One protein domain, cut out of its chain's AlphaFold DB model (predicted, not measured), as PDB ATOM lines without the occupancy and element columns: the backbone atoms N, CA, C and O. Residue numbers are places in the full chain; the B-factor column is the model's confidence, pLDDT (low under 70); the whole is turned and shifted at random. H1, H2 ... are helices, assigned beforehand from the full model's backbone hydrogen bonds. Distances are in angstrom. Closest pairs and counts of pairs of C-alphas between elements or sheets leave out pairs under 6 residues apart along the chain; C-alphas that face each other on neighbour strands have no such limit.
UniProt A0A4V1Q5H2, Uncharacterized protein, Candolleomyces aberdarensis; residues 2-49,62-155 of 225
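Overview. This is residues 2 to 49 and 62 to 155 of the 225 residues of an uncharacterized protein of Candolleomyces aberdarensis (UniProt A0A4V1Q5H2). Five helices run lengthwise, alternating in direction, as an elongated up-and-down bundle. H3, H4 and H5 make two helical hairpins in succession, the shorter H1 packs by its side on part of H5, and H2 lies at the far side from H4 and H5, next to H1 and H3 with few contacts. The printed part has 142 residues with five named helices, in the order H1, H2, H3, H4, H5, and no named strand; its class is all helix. It is only just compact, close to loose, with a radius of gyration of the C-alphas of 17.0 A, and its spans of 58 by 29 by 24 A make it only just elongated.

Along the chain. H1 is residues 2 to 14, beginning at C-alpha 2 at (102.983, 134.398, 124.847), and measures 18.0 A from first to last C-alpha. H2, residues 22 to 44, measures 33.5 A. H3, residues 63 to 89, measures 39.3 A. H4, residues 96 to 124, is the longest helix at 41.8 A and begins at C-alpha 96 at (117.559, 118.147, 107.144). H5, residues 130 to 153, measures 35.0 A and ends at C-alpha 153 at (118.830, 131.341, 116.697).

Arrangement. The five helices form an up-and-down bundle, each running against the one before it in the chain. H1 and H2 are close but not clearly touching, their closest C-alphas being those of Glu 5 and Val 30 at 6.8 A. H1 touches H5, which meets it with residues 145 to 152 alone; the closest C-alphas, of Ala 3 and Thr 145, are 6.7 A apart, and the two run the same way at a shallow tilt of 30 degrees. H1 and H3 are near each other. H2 and H3 are close but not clearly touching, with the closest C-alphas, of Gly 40 and Phe 68, 6.8 A apart. H3 and H4 form a hairpin; they touch, closest at the C-alphas of Ser 66 and Thr 123, 6.4 A apart, and run opposite ways at a shallow tilt of 19 degrees. H4 and H5 form another hairpin; they touch, closest at the C-alphas of Thr 123 and Ala 130, 5.5 A apart, and run opposite ways at a shallow tilt of 8 degrees. H2 is apart from H4 and H5, and H3 is apart from H5. In H1, H2, H3 and H4 every O i to N i+4 pair is within hydrogen-bond range; in H5 19 of 20 are.

Size, cuts and confidence. The two C-alphas farthest apart, those of Gly 49 and Thr 94, are 61.7 A apart. Residues 50 to 61 are not printed, and C-alphas 49 and 62 are 18.9 A apart across the cut. Of the links that are printed whole, H4 to H5 is tight, and H1 to H2 and H3 to H4 are short. The mean pLDDT of the printed part is 71.7, and 52 residues are under 70, among them residues 11 to 23, 44 to 49, 62 to 68 and 89 to 98.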
ATOM      1  N   VAL A   2     102.199 133.602 125.827       67.38
ATOM      2  CA  VAL A   2     102.983 134.398 124.847       67.38
ATOM      3  C   VAL A   2     104.269 133.708 124.366       67.38
ATOM      4  O   VAL A   2     104.566 133.685 123.180       67.38
ATOM      5  N   ALA A   3     105.016 133.067 125.270       67.12
ATOM      6  CA  ALA A   3     106.173 132.252 124.901       67.12
ATOM      7  C   ALA A   3     105.819 131.149 123.884       67.12
ATOM      8  O   ALA A   3     106.457 131.045 122.844       67.12
ATOM      9  N   LEU A   4     104.769 130.366 124.144       65.81
ATOM     10  CA  LEU A   4     104.297 129.319 123.237       65.81
ATOM     11  C   LEU A   4     103.806 129.907 121.911       65.81
ATOM     12  O   LEU A   4     104.096 129.327 120.870       65.81
ATOM     13  N   GLU A   5     103.150 131.070 121.931       70.06
ATOM     14  CA  GLU A   5     102.720 131.798 120.729       70.06
ATOM     15  C   GLU A   5     103.908 132.234 119.870       70.06
ATOM     16  O   GLU A   5     103.897 132.033 118.657       70.06
ATOM     17  N   ILE A   6     104.967 132.764 120.487       72.00
ATOM     18  CA  ILE A   6     106.210 133.129 119.799       72.00
ATOM     19  C   ILE A   6     106.847 131.883 119.191       72.00
ATOM     20  O   ILE A   6     107.264 131.922 118.036       72.00
ATOM     21  N   VAL A   7     106.886 130.766 119.919       70.75
ATOM     22  CA  VAL A   7     107.407 129.472 119.443       70.75
ATOM     23  C   VAL A   7     106.615 128.946 118.245       70.75
ATOM     24  O   VAL A   7     107.182 128.461 117.263       70.75
ATOM     25  N   LEU A   8     105.300 129.069 118.314       67.12
ATOM     26  CA  LEU A   8     104.352 128.715 117.271       67.12
ATOM     27  C   LEU A   8     104.569 129.590 116.027       67.12
ATOM     28  O   LEU A   8     104.766 129.066 114.926       67.12
ATOM     29  N   MET A   9     104.641 130.909 116.205       70.88
ATOM     30  CA  MET A   9     104.869 131.880 115.133       70.88
ATOM     31  C   MET A   9     106.236 131.673 114.480       70.88
ATOM     32  O   MET A   9     106.354 131.698 113.260       70.88
ATOM     33  N   THR A  10     107.240 131.379 115.298       71.19
ATOM     34  CA  THR A  10     108.611 131.036 114.931       71.19
ATOM     35  C   THR A  10     108.691 129.783 114.064       71.19
ATOM     36  O   THR A  10     109.283 129.813 112.985       71.19
ATOM     37  N   ARG A  11     108.093 128.667 114.511       69.38
ATOM     38  CA  ARG A  11     108.110 127.400 113.762       69.38
ATOM     39  C   ARG A  11     107.385 127.542 112.435       69.38
ATOM     40  O   ARG A  11     107.849 127.001 111.435       69.38
ATOM     41  N   VAL A  12     106.279 128.285 112.417       66.00
ATOM     42  CA  VAL A  12     105.594 128.635 111.173       66.00
ATOM     43  C   VAL A  12     106.522 129.461 110.295       66.00
ATOM     44  O   VAL A  12     106.726 129.074 109.159       66.00
ATOM     45  N   TYR A  13     107.149 130.525 110.799       66.56
ATOM     46  CA  TYR A  13     108.038 131.373 109.997       66.56
ATOM     47  C   TYR A  13     109.202 130.597 109.372       66.56
ATOM     48  O   TYR A  13     109.463 130.735 108.179       66.56
ATOM     49  N   ALA A  14     109.842 129.724 110.153       63.56
ATOM     50  CA  ALA A  14     110.925 128.860 109.690       63.56
ATOM     51  C   ALA A  14     110.461 127.842 108.630       63.56
ATOM     52  O   ALA A  14     111.214 127.499 107.721       63.56
ATOM     53  N   LEU A  15     109.210 127.381 108.719       60.19
ATOM     54  CA  LEU A  15     108.592 126.453 107.768       60.19
ATOM     55  C   LEU A  15     107.877 127.174 106.617       60.19
ATOM     56  O   LEU A  15     107.258 126.532 105.786       60.19
ATOM     57  N   TYR A  16     107.863 128.500 106.552       58.81
ATOM     58  CA  TYR A  16     107.080 129.222 105.552       58.81
ATOM     59  C   TYR A  16     107.987 130.191 104.810       58.81
ATOM     60  O   TYR A  16     107.805 131.407 104.828       58.81
ATOM     61  N   ASN A  17     108.956 129.628 104.088       63.31
ATOM     62  CA  ASN A  17     109.646 130.357 103.032       63.31
ATOM     63  C   ASN A  17     108.654 130.657 101.879       63.31
ATOM     64  O   ASN A  17     108.651 129.980 100.856       63.31
ATOM     65  N   ARG A  18     107.786 131.664 102.083       59.19
ATOM     66  CA  ARG A  18     106.790 132.255 101.154       59.19
ATOM     67  C   ARG A  18     105.526 131.452 100.794       59.19
ATOM     68  O   ARG A  18     105.259 131.201  99.618       59.19
ATOM     69  N   PRO A  19     104.626 131.165 101.736       58.94
ATOM     70  CA  PRO A  19     103.247 131.628 101.445       58.94
ATOM     71  C   PRO A  19     102.646 132.571 102.508       58.94
ATOM     72  O   PRO A  19     103.088 132.629 103.642       58.94
ATOM     73  N   ARG A  20     101.643 133.389 102.171       62.69
ATOM     74  CA  ARG A  20     101.064 134.381 103.118       62.69
ATOM     75  C   ARG A  20      99.783 133.902 103.811       62.69
ATOM     76  O   ARG A  20      99.393 134.458 104.829       62.69
ATOM     77  N   TRP A  21      99.170 132.836 103.298       64.25
ATOM     78  CA  TRP A  21      97.843 132.358 103.699       64.25
ATOM     79  C   TRP A  21      97.772 131.668 105.066       64.25
ATOM     80  O   TRP A  21      96.705 131.612 105.663       64.25
ATOM     81  N   MET A  22      98.886 131.163 105.601       64.75
ATOM     82  CA  MET A  22      98.863 130.478 106.903       64.75
ATOM     83  C   MET A  22      99.023 131.413 108.099       64.75
ATOM     84  O   MET A  22      98.686 131.017 109.208       64.75
ATOM     85  N   ARG A  23      99.465 132.657 107.878       66.69
ATOM     86  CA  ARG A  23      99.551 133.683 108.925       66.69
ATOM     87  C   ARG A  23      98.178 133.963 109.564       66.69
ATOM     88  O   ARG A  23      98.085 133.801 110.776       66.69
ATOM     89  N   PRO A  24      97.101 134.275 108.808       72.19
ATOM     90  CA  PRO A  24      95.808 134.599 109.416       72.19
ATOM     91  C   PRO A  24      95.164 133.424 110.162       72.19
ATOM     92  O   PRO A  24      94.630 133.627 111.245       72.19
ATOM     93  N   PHE A  25      95.255 132.194 109.642       73.00
ATOM     94  CA  PHE A  25      94.704 131.008 110.318       73.00
ATOM     95  C   PHE A  25      95.316 130.805 111.708       73.00
ATOM     96  O   PHE A  25      94.645 130.448 112.670       73.00
ATOM     97  N   PHE A  26      96.612 131.059 111.808       68.56
ATOM     98  CA  PHE A  26      97.368 130.841 113.022       68.56
ATOM     99  C   PHE A  26      97.186 131.972 114.036       68.56
ATOM    100  O   PHE A  26      97.011 131.714 115.223       68.56
ATOM    101  N   THR A  27      97.136 133.218 113.558       71.81
ATOM    102  CA  THR A  27      96.734 134.370 114.374       71.81
ATOM    103  C   THR A  27      95.321 134.192 114.929       71.81
ATOM    104  O   THR A  27      95.091 134.505 116.091       71.81
ATOM    105  N   ALA A  28      94.392 133.633 114.146       77.12
ATOM    106  CA  ALA A  28      93.048 133.315 114.623       77.12
ATOM    107  C   ALA A  28      93.067 132.258 115.738       77.12
ATOM    108  O   ALA A  28      92.363 132.414 116.729       77.12
ATOM    109  N   LEU A  29      93.905 131.224 115.616       71.19
ATOM    110  CA  LEU A  29      94.046 130.189 116.643       71.19
ATOM    111  C   LEU A  29      94.544 130.769 117.980       71.19
ATOM    112  O   LEU A  29      93.979 130.478 119.030       71.19
ATOM    113  N   VAL A  30      95.554 131.642 117.918       71.12
ATOM    114  CA  VAL A  30      96.105 132.350 119.088       71.12
ATOM    115  C   VAL A  30      95.083 133.309 119.702       71.12
ATOM    116  O   VAL A  30      94.955 133.388 120.922       71.12
ATOM    117  N   LEU A  31      94.325 134.026 118.868       78.69
ATOM    118  CA  LEU A  31      93.247 134.897 119.336       78.69
ATOM    119  C   LEU A  31      92.160 134.107 120.060       78.69
ATOM    120  O   LEU A  31      91.723 134.527 121.124       78.69
ATOM    121  N   ILE A  32      91.753 132.959 119.517       77.12
ATOM    122  CA  ILE A  32      90.762 132.085 120.152       77.12
ATOM    123  C   ILE A  32      91.266 131.621 121.521       77.12
ATOM    124  O   ILE A  32      90.525 131.708 122.497       77.12
ATOM    125  N   GLU A  33      92.524 131.192 121.619       71.81
ATOM    126  CA  GLU A  33      93.127 130.790 122.894       71.81
ATOM    127  C   GLU A  33      93.134 131.942 123.914       71.81
ATOM    128  O   GLU A  33      92.689 131.762 125.049       71.81
ATOM    129  N   ASN A  34      93.534 133.149 123.502       74.75
ATOM    130  CA  ASN A  34      93.505 134.327 124.373       74.75
ATOM    131  C   ASN A  34      92.085 134.685 124.821       74.75
ATOM    132  O   ASN A  34      91.872 134.991 125.992       74.75
ATOM    133  N   VAL A  35      91.100 134.613 123.923       81.12
ATOM    134  CA  VAL A  35      89.693 134.874 124.257       81.12
ATOM    135  C   VAL A  35      89.188 133.862 125.282       81.12
ATOM    136  O   VAL A  35      88.547 134.260 126.250       81.12
ATOM    137  N   ILE A  36      89.518 132.577 125.134       76.44
ATOM    138  CA  ILE A  36      89.135 131.534 126.097       76.44
ATOM    139  C   ILE A  36      89.756 131.806 127.474       76.44
ATOM    140  O   ILE A  36      89.057 131.715 128.486       76.44
ATOM    141  N   VAL A  37      91.036 132.193 127.527       72.06
ATOM    142  CA  VAL A  37      91.715 132.548 128.785       72.06
ATOM    143  C   VAL A  37      91.064 133.764 129.443       72.06
ATOM    144  O   VAL A  37      90.765 133.728 130.636       72.06
ATOM    145  N   ILE A  38      90.799 134.817 128.669       79.00
ATOM    146  CA  ILE A  38      90.171 136.053 129.149       79.00
ATOM    147  C   ILE A  38      88.765 135.769 129.683       79.00
ATOM    148  O   ILE A  38      88.446 136.166 130.800       79.00
ATOM    149  N   VAL A  39      87.937 135.042 128.930       79.75
ATOM    150  CA  VAL A  39      86.582 134.663 129.359       79.75
ATOM    151  C   VAL A  39      86.637 133.791 130.615       79.75
ATOM    152  O   VAL A  39      85.872 134.027 131.548       79.75
ATOM    153  N   GLY A  40      87.571 132.839 130.689       69.38
ATOM    154  CA  GLY A  40      87.784 132.013 131.879       69.38
ATOM    155  C   GLY A  40      88.129 132.841 133.120       69.38
ATOM    156  O   GLY A  40      87.560 132.606 134.187       69.38
ATOM    157  N   LEU A  41      88.994 133.849 132.963       70.81
ATOM    158  CA  LEU A  41      89.334 134.821 134.004       70.81
ATOM    159  C   LEU A  41      88.129 135.664 134.415       70.81
ATOM    160  O   LEU A  41      87.882 135.787 135.604       70.81
ATOM    161  N   PHE A  42      87.355 136.203 133.472       74.56
ATOM    162  CA  PHE A  42      86.177 137.022 133.782       74.56
ATOM    163  C   PHE A  42      85.062 136.239 134.479       74.56
ATOM    164  O   PHE A  42      84.404 136.780 135.361       74.56
ATOM    165  N   VAL A  43      84.858 134.972 134.114       70.25
ATOM    166  CA  VAL A  43      83.868 134.099 134.767       70.25
ATOM    167  C   VAL A  43      84.304 133.725 136.187       70.25
ATOM    168  O   VAL A  43      83.456 133.581 137.066       70.25
ATOM    169  N   HIS A  44      85.611 133.576 136.431       61.09
ATOM    170  CA  HIS A  44      86.145 133.264 137.760       61.09
ATOM    171  C   HIS A  44      86.437 134.479 138.628       61.09
ATOM    172  O   HIS A  44      86.511 134.317 139.848       61.09
ATOM    173  N   TYR A  45      86.645 135.660 138.041       60.34
ATOM    174  CA  TYR A  45      86.899 136.866 138.806       60.34
ATOM    175  C   TYR A  45      85.604 137.219 139.522       60.34
ATOM    176  O   TYR A  45      84.595 137.548 138.892       60.34
ATOM    177  N   PRO A  46      85.582 137.093 140.845       57.72
ATOM    178  CA  PRO A  46      84.355 137.267 141.561       57.72
ATOM    179  C   PRO A  46      83.963 138.739 141.550       57.72
ATOM    180  O   PRO A  46      84.779 139.638 141.748       57.72
ATOM    181  N   TRP A  47      82.675 138.958 141.320       55.34
ATOM    182  CA  TRP A  47      82.047 140.267 141.347       55.34
ATOM    183  C   TRP A  47      82.406 141.036 142.638       55.34
ATOM    184  O   TRP A  47      82.427 140.432 143.719       55.34
ATOM    185  N   PRO A  48      82.677 142.351 142.554       53.88
ATOM    186  CA  PRO A  48      83.134 143.151 143.683       53.88
ATOM    187  C   PRO A  48      81.978 143.316 144.676       53.88
ATOM    188  O   PRO A  48      81.119 144.176 144.518       53.88
ATOM    189  N   GLY A  49      81.903 142.440 145.677       55.34
ATOM    190  CA  GLY A  49      80.815 142.487 146.659       55.34
ATOM    191  C   GLY A  49      80.757 141.345 147.669       55.34
ATOM    192  O   GLY A  49      80.007 141.441 148.636       55.34
ATOM    193  N   PRO A  62      88.109 125.179 143.458       60.78
ATOM    194  CA  PRO A  62      86.757 124.967 142.982       60.78
ATOM    195  C   PRO A  62      86.833 124.097 141.715       60.78
ATOM    196  O   PRO A  62      87.722 124.312 140.886       60.78
ATOM    197  N   PRO A  63      85.913 123.136 141.520       59.44
ATOM    198  CA  PRO A  63      85.927 122.226 140.365       59.44
ATOM    199  C   PRO A  63      85.953 122.970 139.019       59.44
ATOM    200  O   PRO A  63      86.466 122.475 138.018       59.44
ATOM    201  N   SER A  64      85.487 124.215 139.014       60.16
ATOM    202  CA  SER A  64      85.579 125.186 137.930       60.16
ATOM    203  C   SER A  64      87.016 125.420 137.414       60.16
ATOM    204  O   SER A  64      87.205 125.644 136.218       60.16
ATOM    205  N   PHE A  65      88.037 125.313 138.269       63.97
ATOM    206  CA  PHE A  65      89.449 125.439 137.886       63.97
ATOM    207  C   PHE A  65      89.950 124.212 137.108       63.97
ATOM    208  O   PHE A  65      90.779 124.333 136.205       63.97
ATOM    209  N   SER A  66      89.391 123.032 137.395       65.25
ATOM    210  CA  SER A  66      89.698 121.791 136.675       65.25
ATOM    211  C   SER A  66      89.223 121.857 135.219       65.25
ATOM    212  O   SER A  66      89.968 121.502 134.305       65.25
ATOM    213  N   TYR A  67      88.037 122.429 134.968       67.81
ATOM    214  CA  TYR A  67      87.537 122.663 133.604       67.81
ATOM    215  C   TYR A  67      88.432 123.612 132.802       67.81
ATOM    216  O   TYR A  67      88.681 123.379 131.618       67.81
ATOM    217  N   PHE A  68      88.952 124.658 133.448       67.25
ATOM    218  CA  PHE A  68      89.894 125.582 132.821       67.25
ATOM    219  C   PHE A  68      91.222 124.892 132.464       67.25
ATOM    220  O   PHE A  68      91.726 125.040 131.345       67.25
ATOM    221  N   GLY A  69      91.756 124.080 133.383       70.38
ATOM    222  CA  GLY A  69      92.945 123.262 133.139       70.38
ATOM    223  C   GLY A  69      92.748 122.276 131.984       70.38
ATOM    224  O   GLY A  69      93.574 122.221 131.073       70.38
ATOM    225  N   PHE A  70      91.619 121.565 131.961       71.06
ATOM    226  CA  PHE A  70      91.279 120.630 130.887       71.06
ATOM    227  C   PHE A  70      91.168 121.330 129.528       71.06
ATOM    228  O   PHE A  70      91.732 120.863 128.538       71.06
ATOM    229  N   CYS A  71      90.498 122.484 129.478       70.94
ATOM    230  CA  CYS A  71      90.381 123.281 128.259       70.94
ATOM    231  C   CYS A  71      91.760 123.703 127.725       70.94
ATOM    232  O   CYS A  71      92.045 123.540 126.538       70.94
ATOM    233  N   THR A  72      92.647 124.143 128.619       70.94
ATOM    234  CA  THR A  72      94.028 124.512 128.278       70.94
ATOM    235  C   THR A  72      94.788 123.334 127.657       70.94
ATOM    236  O   THR A  72      95.452 123.496 126.637       70.94
ATOM    237  N   ILE A  73      94.634 122.126 128.204       73.69
ATOM    238  CA  ILE A  73      95.289 120.913 127.685       73.69
ATOM    239  C   ILE A  73      94.774 120.542 126.301       73.69
ATOM    240  O   ILE A  73      95.571 120.223 125.418       73.69
ATOM    241  N   VAL A  74      93.457 120.597 126.095       75.50
ATOM    242  CA  VAL A  74      92.851 120.310 124.788       75.50
ATOM    243  C   VAL A  74      93.421 121.249 123.728       75.50
ATOM    244  O   VAL A  74      93.842 120.787 122.668       75.50
ATOM    245  N   ILE A  75      93.513 122.545 124.033       72.19
ATOM    246  CA  ILE A  75      94.112 123.532 123.129       72.19
ATOM    247  C   ILE A  75      95.573 123.173 122.844       72.19
ATOM    248  O   ILE A  75      95.981 123.108 121.685       72.19
ATOM    249  N   GLN A  76      96.344 122.835 123.877       73.88
ATOM    250  CA  GLN A  76      97.755 122.482 123.742       73.88
ATOM    251  C   GLN A  76      97.973 121.244 122.852       73.88
ATOM    252  O   GLN A  76      98.867 121.237 122.002       73.88
ATOM    253  N   VAL A  77      97.119 120.224 122.968       74.94
ATOM    254  CA  VAL A  77      97.149 119.020 122.116       74.94
ATOM    255  C   VAL A  77      96.746 119.341 120.675       74.94
ATOM    256  O   VAL A  77      97.405 118.889 119.738       74.94
ATOM    257  N   VAL A  78      95.697 120.139 120.474       77.00
ATOM    258  CA  VAL A  78      95.247 120.556 119.134       77.00
ATOM    259  C   VAL A  78      96.351 121.328 118.415       77.00
ATOM    260  O   VAL A  78      96.642 121.068 117.246       77.00
ATOM    261  N   VAL A  79      97.018 122.231 119.127       72.94
ATOM    262  CA  VAL A  79      98.141 123.023 118.628       72.94
ATOM    263  C   VAL A  79      99.332 122.133 118.239       72.94
ATOM    264  O   VAL A  79      99.912 122.320 117.161       72.94
ATOM    265  N   LEU A  80      99.668 121.121 119.050       73.88
ATOM    266  CA  LEU A  80     100.689 120.118 118.709       73.88
ATOM    267  C   LEU A  80     100.340 119.359 117.439       73.88
ATOM    268  O   LEU A  80     101.162 119.234 116.530       73.88
ATOM    269  N   TYR A  81      99.113 118.847 117.396       76.31
ATOM    270  CA  TYR A  81      98.629 118.012 116.314       76.31
ATOM    271  C   TYR A  81      98.614 118.785 114.999       76.31
ATOM    272  O   TYR A  81      99.133 118.300 113.995       76.31
ATOM    273  N   LEU A  82      98.102 120.018 115.010       70.56
ATOM    274  CA  LEU A  82      98.125 120.902 113.848       70.56
ATOM    275  C   LEU A  82      99.554 121.154 113.371       70.56
ATOM    276  O   LEU A  82      99.815 121.068 112.170       70.56
ATOM    277  N   THR A  83     100.483 121.406 114.292       70.62
ATOM    278  CA  THR A  83     101.899 121.636 113.973       70.62
ATOM    279  C   THR A  83     102.529 120.394 113.327       70.62
ATOM    280  O   THR A  83     103.204 120.508 112.301       70.62
ATOM    281  N   LEU A  84     102.250 119.199 113.859       71.56
ATOM    282  CA  LEU A  84     102.761 117.922 113.349       71.56
ATOM    283  C   LEU A  84     102.147 117.535 111.997       71.56
ATOM    284  O   LEU A  84     102.871 117.175 111.068       71.56
ATOM    285  N   LEU A  85     100.826 117.653 111.856       72.88
ATOM    286  CA  LEU A  85     100.108 117.380 110.611       72.88
ATOM    287  C   LEU A  85     100.621 118.283 109.487       72.88
ATOM    288  O   LEU A  85     100.797 117.848 108.350       72.88
ATOM    289  N   LYS A  86     100.900 119.550 109.810       69.50
ATOM    290  CA  LYS A  86     101.451 120.507 108.854       69.50
ATOM    291  C   LYS A  86     102.843 120.137 108.385       69.50
ATOM    292  O   LYS A  86     103.133 120.229 107.194       69.50
ATOM    293  N   TYR A  87     103.673 119.720 109.329       66.81
ATOM    294  CA  TYR A  87     105.029 119.276 109.072       66.81
ATOM    295  C   TYR A  87     105.054 118.026 108.183       66.81
ATOM    296  O   TYR A  87     105.782 117.994 107.195       66.81
ATOM    297  N   LEU A  88     104.193 117.044 108.468       70.38
ATOM    298  CA  LEU A  88     104.061 115.814 107.679       70.38
ATOM    299  C   LEU A  88     103.538 116.066 106.258       70.38
ATOM    300  O   LEU A  88     103.916 115.365 105.324       70.38
ATOM    301  N   ARG A  89     102.655 117.056 106.098       69.62
ATOM    302  CA  ARG A  89     101.968 117.354 104.834       69.62
ATOM    303  C   ARG A  89     102.743 118.314 103.925       69.62
ATOM    304  O   ARG A  89     102.364 118.491 102.772       69.62
ATOM    305  N   GLY A  90     103.800 118.951 104.421       65.12
ATOM    306  CA  GLY A  90     104.693 119.760 103.596       65.12
ATOM    307  C   GLY A  90     105.838 118.928 103.014       65.12
ATOM    308  O   GLY A  90     106.409 118.086 103.701       65.12
ATOM    309  N   ASN A  91     106.223 119.193 101.763       58.31
ATOM    310  CA  ASN A  91     107.336 118.520 101.072       58.31
ATOM    311  C   ASN A  91     108.728 118.972 101.585       58.31
ATOM    312  O   ASN A  91     109.630 119.261 100.806       58.31
ATOM    313  N   TRP A  92     108.934 119.012 102.905       62.81
ATOM    314  CA  TRP A  92     110.168 119.474 103.568       62.81
ATOM    315  C   TRP A  92     111.263 118.401 103.661       62.81
ATOM    316  O   TRP A  92     112.166 118.504 104.488       62.81
ATOM    317  N   LYS A  93     111.211 117.359 102.820       56.31
ATOM    318  CA  LYS A  93     112.193 116.258 102.842       56.31
ATOM    319  C   LYS A  93     113.626 116.716 102.537       56.31
ATOM    320  O   LYS A  93     114.560 116.015 102.906       56.31
ATOM    321  N   THR A  94     113.800 117.879 101.913       59.75
ATOM    322  CA  THR A  94     115.098 118.348 101.401       59.75
ATOM    323  C   THR A  94     115.902 119.182 102.404       59.75
ATOM    324  O   THR A  94     117.094 119.370 102.197       59.75
ATOM    325  N   VAL A  95     115.302 119.664 103.504       67.44
ATOM    326  CA  VAL A  95     116.011 120.509 104.488       67.44
ATOM    327  C   VAL A  95     116.205 119.742 105.806       67.44
ATOM    328  O   VAL A  95     115.354 119.812 106.697       67.44
ATOM    329  N   PRO A  96     117.316 118.994 105.968       67.75
ATOM    330  CA  PRO A  96     117.559 118.147 107.144       67.75
ATOM    331  C   PRO A  96     117.614 118.939 108.459       67.75
ATOM    332  O   PRO A  96     117.232 118.431 109.511       67.75
ATOM    333  N   ILE A  97     118.009 120.208 108.382       67.00
ATOM    334  CA  ILE A  97     118.084 121.143 109.507       67.00
ATOM    335  C   ILE A  97     116.702 121.416 110.124       67.00
ATOM    336  O   ILE A  97     116.537 121.359 111.342       67.00
ATOM    337  N   VAL A  98     115.676 121.624 109.291       68.50
ATOM    338  CA  VAL A  98     114.300 121.863 109.762       68.50
ATOM    339  C   VAL A  98     113.738 120.607 110.430       68.50
ATOM    340  O   VAL A  98     113.053 120.697 111.449       68.50
ATOM    341  N   LYS A  99     114.078 119.423 109.907       70.75
ATOM    342  CA  LYS A  99     113.674 118.131 110.477       70.75
ATOM    343  C   LYS A  99     114.285 117.875 111.854       70.75
ATOM    344  O   LYS A  99     113.578 117.369 112.727       70.75
ATOM    345  N   LEU A 100     115.557 118.221 112.064       71.94
ATOM    346  CA  LEU A 100     116.202 118.100 113.376       71.94
ATOM    347  C   LEU A 100     115.540 119.024 114.401       71.94
ATOM    348  O   LEU A 100     115.081 118.547 115.437       71.94
ATOM    349  N   MET A 101     115.379 120.309 114.064       70.75
ATOM    350  CA  MET A 101     114.740 121.276 114.963       70.75
ATOM    351  C   MET A 101     113.300 120.870 115.303       70.75
ATOM    352  O   MET A 101     112.862 120.994 116.449       70.75
ATOM    353  N   PHE A 102     112.554 120.355 114.323       71.81
ATOM    354  CA  PHE A 102     111.180 119.920 114.544       71.81
ATOM    355  C   PHE A 102     111.104 118.668 115.417       71.81
ATOM    356  O   PHE A 102     110.232 118.586 116.281       71.81
ATOM    357  N   ARG A 103     112.014 117.705 115.237       76.94
ATOM    358  CA  ARG A 103     112.062 116.493 116.062       76.94
ATOM    359  C   ARG A 103     112.389 116.828 117.515       76.94
ATOM    360  O   ARG A 103     111.662 116.385 118.401       76.94
ATOM    361  N   ASP A 104     113.396 117.663 117.743       78.31
ATOM    362  CA  ASP A 104     113.821 118.041 119.094       78.31
ATOM    363  C   ASP A 104     112.760 118.908 119.780       78.31
ATOM    364  O   ASP A 104     112.392 118.680 120.935       78.31
ATOM    365  N   GLY A 105     112.158 119.837 119.033       74.12
ATOM    366  CA  GLY A 105     111.052 120.648 119.519       74.12
ATOM    367  C   GLY A 105     109.761 119.857 119.761       74.12
ATOM    368  O   GLY A 105     108.983 120.224 120.644       74.12
ATOM    369  N   THR A 106     109.491 118.803 118.989       76.19
ATOM    370  CA  THR A 106     108.330 117.922 119.210       76.19
ATOM    371  C   THR A 106     108.552 117.068 120.444       76.19
ATOM    372  O   THR A 106     107.634 116.935 121.238       76.19
ATOM    373  N   LEU A 107     109.770 116.569 120.666       82.31
ATOM    374  CA  LEU A 107     110.107 115.781 121.850       82.31
ATOM    375  C   LEU A 107     109.864 116.589 123.133       82.31
ATOM    376  O   LEU A 107     109.171 116.120 124.036       82.31
ATOM    377  N   SER A 108     110.325 117.843 123.185       80.44
ATOM    378  CA  SER A 108     110.045 118.717 124.332       80.44
ATOM    379  C   SER A 108     108.554 119.035 124.497       80.44
ATOM    380  O   SER A 108     108.059 119.088 125.620       80.44
ATOM    381  N   PHE A 109     107.815 119.205 123.399       75.69
ATOM    382  CA  PHE A 109     106.373 119.445 123.465       75.69
ATOM    383  C   PHE A 109     105.605 118.203 123.947       75.69
ATOM    384  O   PHE A 109     104.685 118.320 124.757       75.69
ATOM    385  N   THR A 110     106.000 117.009 123.504       80.62
ATOM    386  CA  THR A 110     105.440 115.735 123.973       80.62
ATOM    387  C   THR A 110     105.639 115.585 125.477       80.62
ATOM    388  O   THR A 110     104.684 115.265 126.181       80.62
ATOM    389  N   ILE A 111     106.832 115.903 125.993       83.56
ATOM    390  CA  ILE A 111     107.101 115.894 127.440       83.56
ATOM    391  C   ILE A 111     106.183 116.886 128.171       83.56
ATOM    392  O   ILE A 111     105.554 116.508 129.156       83.56
ATOM    393  N   LEU A 112     106.041 118.120 127.674       80.38
ATOM    394  CA  LEU A 112     105.137 119.116 128.271       80.38
ATOM    395  C   LEU A 112     103.665 118.685 128.238       80.38
ATOM    396  O   LEU A 112     102.917 118.986 129.169       80.38
ATOM    397  N   THR A 113     103.251 117.971 127.190       76.88
ATOM    398  CA  THR A 113     101.887 117.444 127.048       76.88
ATOM    399  C   THR A 113     101.630 116.335 128.058       76.88
ATOM    400  O   THR A 113     100.618 116.377 128.751       76.88
ATOM    401  N   ILE A 114     102.557 115.382 128.194       83.56
ATOM    402  CA  ILE A 114     102.469 114.307 129.192       83.56
ATOM    403  C   ILE A 114     102.441 114.903 130.598       83.56
ATOM    404  O   ILE A 114     101.567 114.558 131.385       83.56
ATOM    405  N   PHE A 115     103.332 115.851 130.894       82.81
ATOM    406  CA  PHE A 115     103.385 116.494 132.204       82.81
ATOM    407  C   PHE A 115     102.099 117.278 132.507       82.81
ATOM    408  O   PHE A 115     101.560 117.172 133.606       82.81
ATOM    409  N   SER A 116     101.549 118.006 131.528       77.00
ATOM    410  CA  SER A 116     100.262 118.702 131.687       77.00
ATOM    411  C   SER A 116      99.097 117.727 131.877       77.00
ATOM    412  O   SER A 116      98.219 117.982 132.699       77.00
ATOM    413  N   LEU A 117      99.102 116.587 131.179       80.81
ATOM    414  CA  LEU A 117      98.099 115.534 131.344       80.81
ATOM    415  C   LEU A 117      98.167 114.925 132.752       80.81
ATOM    416  O   LEU A 117      97.140 114.815 133.420       80.81
ATOM    417  N   SER A 118      99.369 114.593 133.233       81.69
ATOM    418  CA  SER A 118      99.590 114.100 134.599       81.69
ATOM    419  C   SER A 118      99.085 115.096 135.641       81.69
ATOM    420  O   SER A 118      98.398 114.708 136.582       81.69
ATOM    421  N   MET A 119      99.348 116.386 135.437       76.50
ATOM    422  CA  MET A 119      98.851 117.453 136.306       76.50
ATOM    423  C   MET A 119      97.324 117.568 136.288       76.50
ATOM    424  O   MET A 119      96.711 117.718 137.344       76.50
ATOM    425  N   SER A 120      96.689 117.418 135.125       73.75
ATOM    426  CA  SER A 120      95.225 117.376 135.025       73.75
ATOM    427  C   SER A 120      94.629 116.229 135.821       73.75
ATOM    428  O   SER A 120      93.659 116.425 136.546       73.75
ATOM    429  N   VAL A 121      95.212 115.035 135.699       80.31
ATOM    430  CA  VAL A 121      94.746 113.838 136.406       80.31
ATOM    431  C   VAL A 121      94.893 114.026 137.915       80.31
ATOM    432  O   VAL A 121      93.954 113.749 138.656       80.31
ATOM    433  N   LEU A 122      96.020 114.582 138.374       77.62
ATOM    434  CA  LEU A 122      96.227 114.918 139.787       77.62
ATOM    435  C   LEU A 122      95.210 115.944 140.305       77.62
ATOM    436  O   LEU A 122      94.781 115.845 141.454       77.62
ATOM    437  N   THR A 123      94.797 116.887 139.455       71.38
ATOM    438  CA  THR A 123      93.787 117.901 139.791       71.38
ATOM    439  C   THR A 123      92.387 117.292 139.906       71.38
ATOM    440  O   THR A 123      91.620 117.688 140.774       71.38
ATOM    441  N   VAL A 124      92.049 116.299 139.076       70.88
ATOM    442  CA  VAL A 124      90.755 115.586 139.135       70.88
ATOM    443  C   VAL A 124      90.650 114.681 140.366       70.88
ATOM    444  O   VAL A 124      89.554 114.457 140.866       70.88
ATOM    445  N   ILE A 125      91.777 114.176 140.871       78.00
ATOM    446  CA  ILE A 125      91.831 113.295 142.050       78.00
ATOM    447  C   ILE A 125      91.784 114.103 143.373       78.00
ATOM    448  O   ILE A 125      91.892 113.523 144.448       78.00
ATOM    449  N   ASP A 126      91.610 115.434 143.321       68.25
ATOM    450  CA  ASP A 126      91.594 116.332 144.495       68.25
ATOM    451  C   ASP A 126      92.830 116.154 145.402       68.25
ATOM    452  O   ASP A 126      92.794 116.282 146.628       68.25
ATOM    453  N   ASN A 127      93.971 115.831 144.788       71.31
ATOM    454  CA  ASN A 127      95.185 115.538 145.529       71.31
ATOM    455  C   ASN A 127      95.895 116.858 145.906       71.31
ATOM    456  O   ASN A 127      96.164 117.669 145.013       71.31
ATOM    457  N   PRO A 128      96.270 117.099 147.182       68.06
ATOM    458  CA  PRO A 128      96.936 118.340 147.611       68.06
ATOM    459  C   PRO A 128      98.262 118.642 146.886       68.06
ATOM    460  O   PRO A 128      98.750 119.771 146.926       68.06
ATOM    461  N   TYR A 129      98.835 117.669 146.172       68.56
ATOM    462  CA  TYR A 129     100.015 117.854 145.323       68.56
ATOM    463  C   TYR A 129      99.757 118.640 144.022       68.56
ATOM    464  O   TYR A 129     100.710 118.932 143.296       68.56
ATOM    465  N   ALA A 130      98.513 119.030 143.722       66.00
ATOM    466  CA  ALA A 130      98.198 119.834 142.538       66.00
ATOM    467  C   ALA A 130      98.906 121.204 142.551       66.00
ATOM    468  O   ALA A 130      99.444 121.636 141.533       66.00
ATOM    469  N   VAL A 131      98.982 121.866 143.712       68.94
ATOM    470  CA  VAL A 131      99.595 123.199 143.857       68.94
ATOM    471  C   VAL A 131     101.094 123.212 143.510       68.94
ATOM    472  O   VAL A 131     101.487 123.991 142.638       68.94
ATOM    473  N   PRO A 132     101.960 122.366 144.108       77.19
ATOM    474  CA  PRO A 132     103.388 122.371 143.781       77.19
ATOM    475  C   PRO A 132     103.671 121.957 142.334       77.19
ATOM    476  O   PRO A 132     104.633 122.443 141.734       77.19
ATOM    477  N   GLY A 133     102.838 121.103 141.740       74.44
ATOM    478  CA  GLY A 133     103.055 120.677 140.364       74.44
ATOM    479  C   GLY A 133     102.857 121.801 139.332       74.44
ATOM    480  O   GLY A 133     103.502 121.774 138.282       74.44
ATOM    481  N   TYR A 134     102.059 122.837 139.632       73.12
ATOM    482  CA  TYR A 134     101.958 124.024 138.769       73.12
ATOM    483  C   TYR A 134     103.276 124.807 138.708       73.12
ATOM    484  O   TYR A 134     103.692 125.234 137.630       73.12
ATOM    485  N   SER A 135     103.981 124.944 139.833       79.81
ATOM    486  CA  SER A 135     105.305 125.582 139.866       79.81
ATOM    487  C   SER A 135     106.322 124.802 139.027       79.81
ATOM    488  O   SER A 135     107.078 125.390 138.252       79.81
ATOM    489  N   TRP A 136     106.295 123.469 139.111       83.38
ATOM    490  CA  TRP A 136     107.139 122.587 138.295       83.38
ATOM    491  C   TRP A 136     106.820 122.666 136.799       83.38
ATOM    492  O   TRP A 136     107.733 122.667 135.964       83.38
ATOM    493  N   LEU A 137     105.537 122.786 136.452       79.19
ATOM    494  CA  LEU A 137     105.098 123.034 135.082       79.19
ATOM    495  C   LEU A 137     105.696 124.329 134.532       79.19
ATOM    496  O   LEU A 137     106.256 124.323 133.437       79.19
ATOM    497  N   LEU A 138     105.621 125.425 135.289       80.56
ATOM    498  CA  LEU A 138     106.141 126.725 134.857       80.56
ATOM    499  C   LEU A 138     107.653 126.687 134.606       80.56
ATOM    500  O   LEU A 138     108.116 127.191 133.580       80.56
ATOM    501  N   VAL A 139     108.414 126.039 135.492       87.25
ATOM    502  CA  VAL A 139     109.863 125.844 135.311       87.25
ATOM    503  C   VAL A 139     110.151 125.022 134.052       87.25
ATOM    504  O   VAL A 139     111.018 125.391 133.256       87.25
ATOM    505  N   SER A 140     109.392 123.949 133.822       84.12
ATOM    506  CA  SER A 140     109.551 123.091 132.641       84.12
ATOM    507  C   SER A 140     109.236 123.839 131.346       84.12
ATOM    508  O   SER A 140     110.007 123.772 130.388       84.12
ATOM    509  N   ILE A 141     108.142 124.607 131.324       80.38
ATOM    510  CA  ILE A 141     107.755 125.449 130.184       80.38
ATOM    511  C   ILE A 141     108.851 126.479 129.896       80.38
ATOM    512  O   ILE A 141     109.220 126.660 128.734       80.38
ATOM    513  N   SER A 142     109.403 127.119 130.930       85.69
ATOM    514  CA  SER A 142     110.495 128.088 130.790       85.69
ATOM    515  C   SER A 142     111.753 127.445 130.191       85.69
ATOM    516  O   SER A 142     112.278 127.921 129.181       85.69
ATOM    517  N   SER A 143     112.176 126.299 130.734       85.75
ATOM    518  CA  SER A 143     113.340 125.542 130.255       85.75
ATOM    519  C   SER A 143     113.193 125.105 128.792       85.75
ATOM    520  O   SER A 143     114.087 125.329 127.971       85.75
ATOM    521  N   VAL A 144     112.035 124.544 128.431       81.06
ATOM    522  CA  VAL A 144     111.741 124.103 127.059       81.06
ATOM    523  C   VAL A 144     111.683 125.280 126.090       81.06
ATOM    524  O   VAL A 144     112.242 125.199 124.995       81.06
ATOM    525  N   THR A 145     111.042 126.382 126.484       78.12
ATOM    526  CA  THR A 145     110.968 127.591 125.651       78.12
ATOM    527  C   THR A 145     112.368 128.140 125.389       78.12
ATOM    528  O   THR A 145     112.693 128.439 124.243       78.12
ATOM    529  N   CYS A 146     113.219 128.208 126.415       83.12
ATOM    530  CA  CYS A 146     114.594 128.684 126.284       83.12
ATOM    531  C   CYS A 146     115.397 127.830 125.291       83.12
ATOM    532  O   CYS A 146     115.951 128.360 124.326       83.12
ATOM    533  N   ARG A 147     115.376 126.497 125.451       82.25
ATOM    534  CA  ARG A 147     116.036 125.571 124.510       82.25
ATOM    535  C   ARG A 147     115.534 125.751 123.085       82.25
ATOM    536  O   ARG A 147     116.313 125.694 122.139       82.25
ATOM    537  N   LEU A 148     114.238 125.989 122.922       76.06
ATOM    538  CA  LEU A 148     113.664 126.167 121.603       76.06
ATOM    539  C   LEU A 148     114.043 127.506 120.952       76.06
ATOM    540  O   LEU A 148     114.290 127.534 119.749       76.06
ATOM    541  N   ILE A 149     114.118 128.591 121.726       77.81
ATOM    542  CA  ILE A 149     114.589 129.895 121.238       77.81
ATOM    543  C   ILE A 149     116.048 129.789 120.780       77.81
ATOM    544  O   ILE A 149     116.376 130.247 119.687       77.81
ATOM    545  N   ILE A 150     116.906 129.132 121.566       80.56
ATOM    546  CA  ILE A 150     118.322 128.927 121.218       80.56
ATOM    547  C   ILE A 150     118.451 128.096 119.936       80.56
ATOM    548  O   ILE A 150     119.186 128.472 119.021       80.56
ATOM    549  N   ASN A 151     117.687 127.005 119.826       76.00
ATOM    550  CA  ASN A 151     117.680 126.167 118.625       76.00
ATOM    551  C   ASN A 151     117.220 126.934 117.377       76.00
ATOM    552  O   ASN A 151     117.663 126.622 116.276       76.00
ATOM    553  N   LEU A 152     116.359 127.943 117.530       69.38
ATOM    554  CA  LEU A 152     115.956 128.800 116.419       69.38
ATOM    555  C   LEU A 152     117.063 129.778 116.007       69.38
ATOM    556  O   LEU A 152     117.266 130.007 114.817       69.38
ATOM    557  N   GLN A 153     117.770 130.366 116.972       74.81
ATOM    558  CA  GLN A 153     118.830 131.341 116.697       74.81
ATOM    559  C   GLN A 153     119.983 130.734 115.893       74.81
ATOM    560  O   GLN A 153     120.544 131.409 115.034       74.81
ATOM    561  N   GLN A 154     120.275 129.443 116.082       67.75
ATOM    562  CA  GLN A 154     121.264 128.710 115.279       67.75
ATOM    563  C   GLN A 154     120.882 128.561 113.795       67.75
ATOM    564  O   GLN A 154     121.727 128.197 112.980       67.75
ATOM    565  N   LEU A 155     119.629 128.850 113.429       60.31
ATOM    566  CA  LEU A 155     119.141 128.837 112.047       60.31
ATOM    567  C   LEU A 155     119.137 130.225 111.391       60.31
ATOM    568  O   LEU A 155     118.792 130.334 110.212       60.31
TER     569      LEU A 155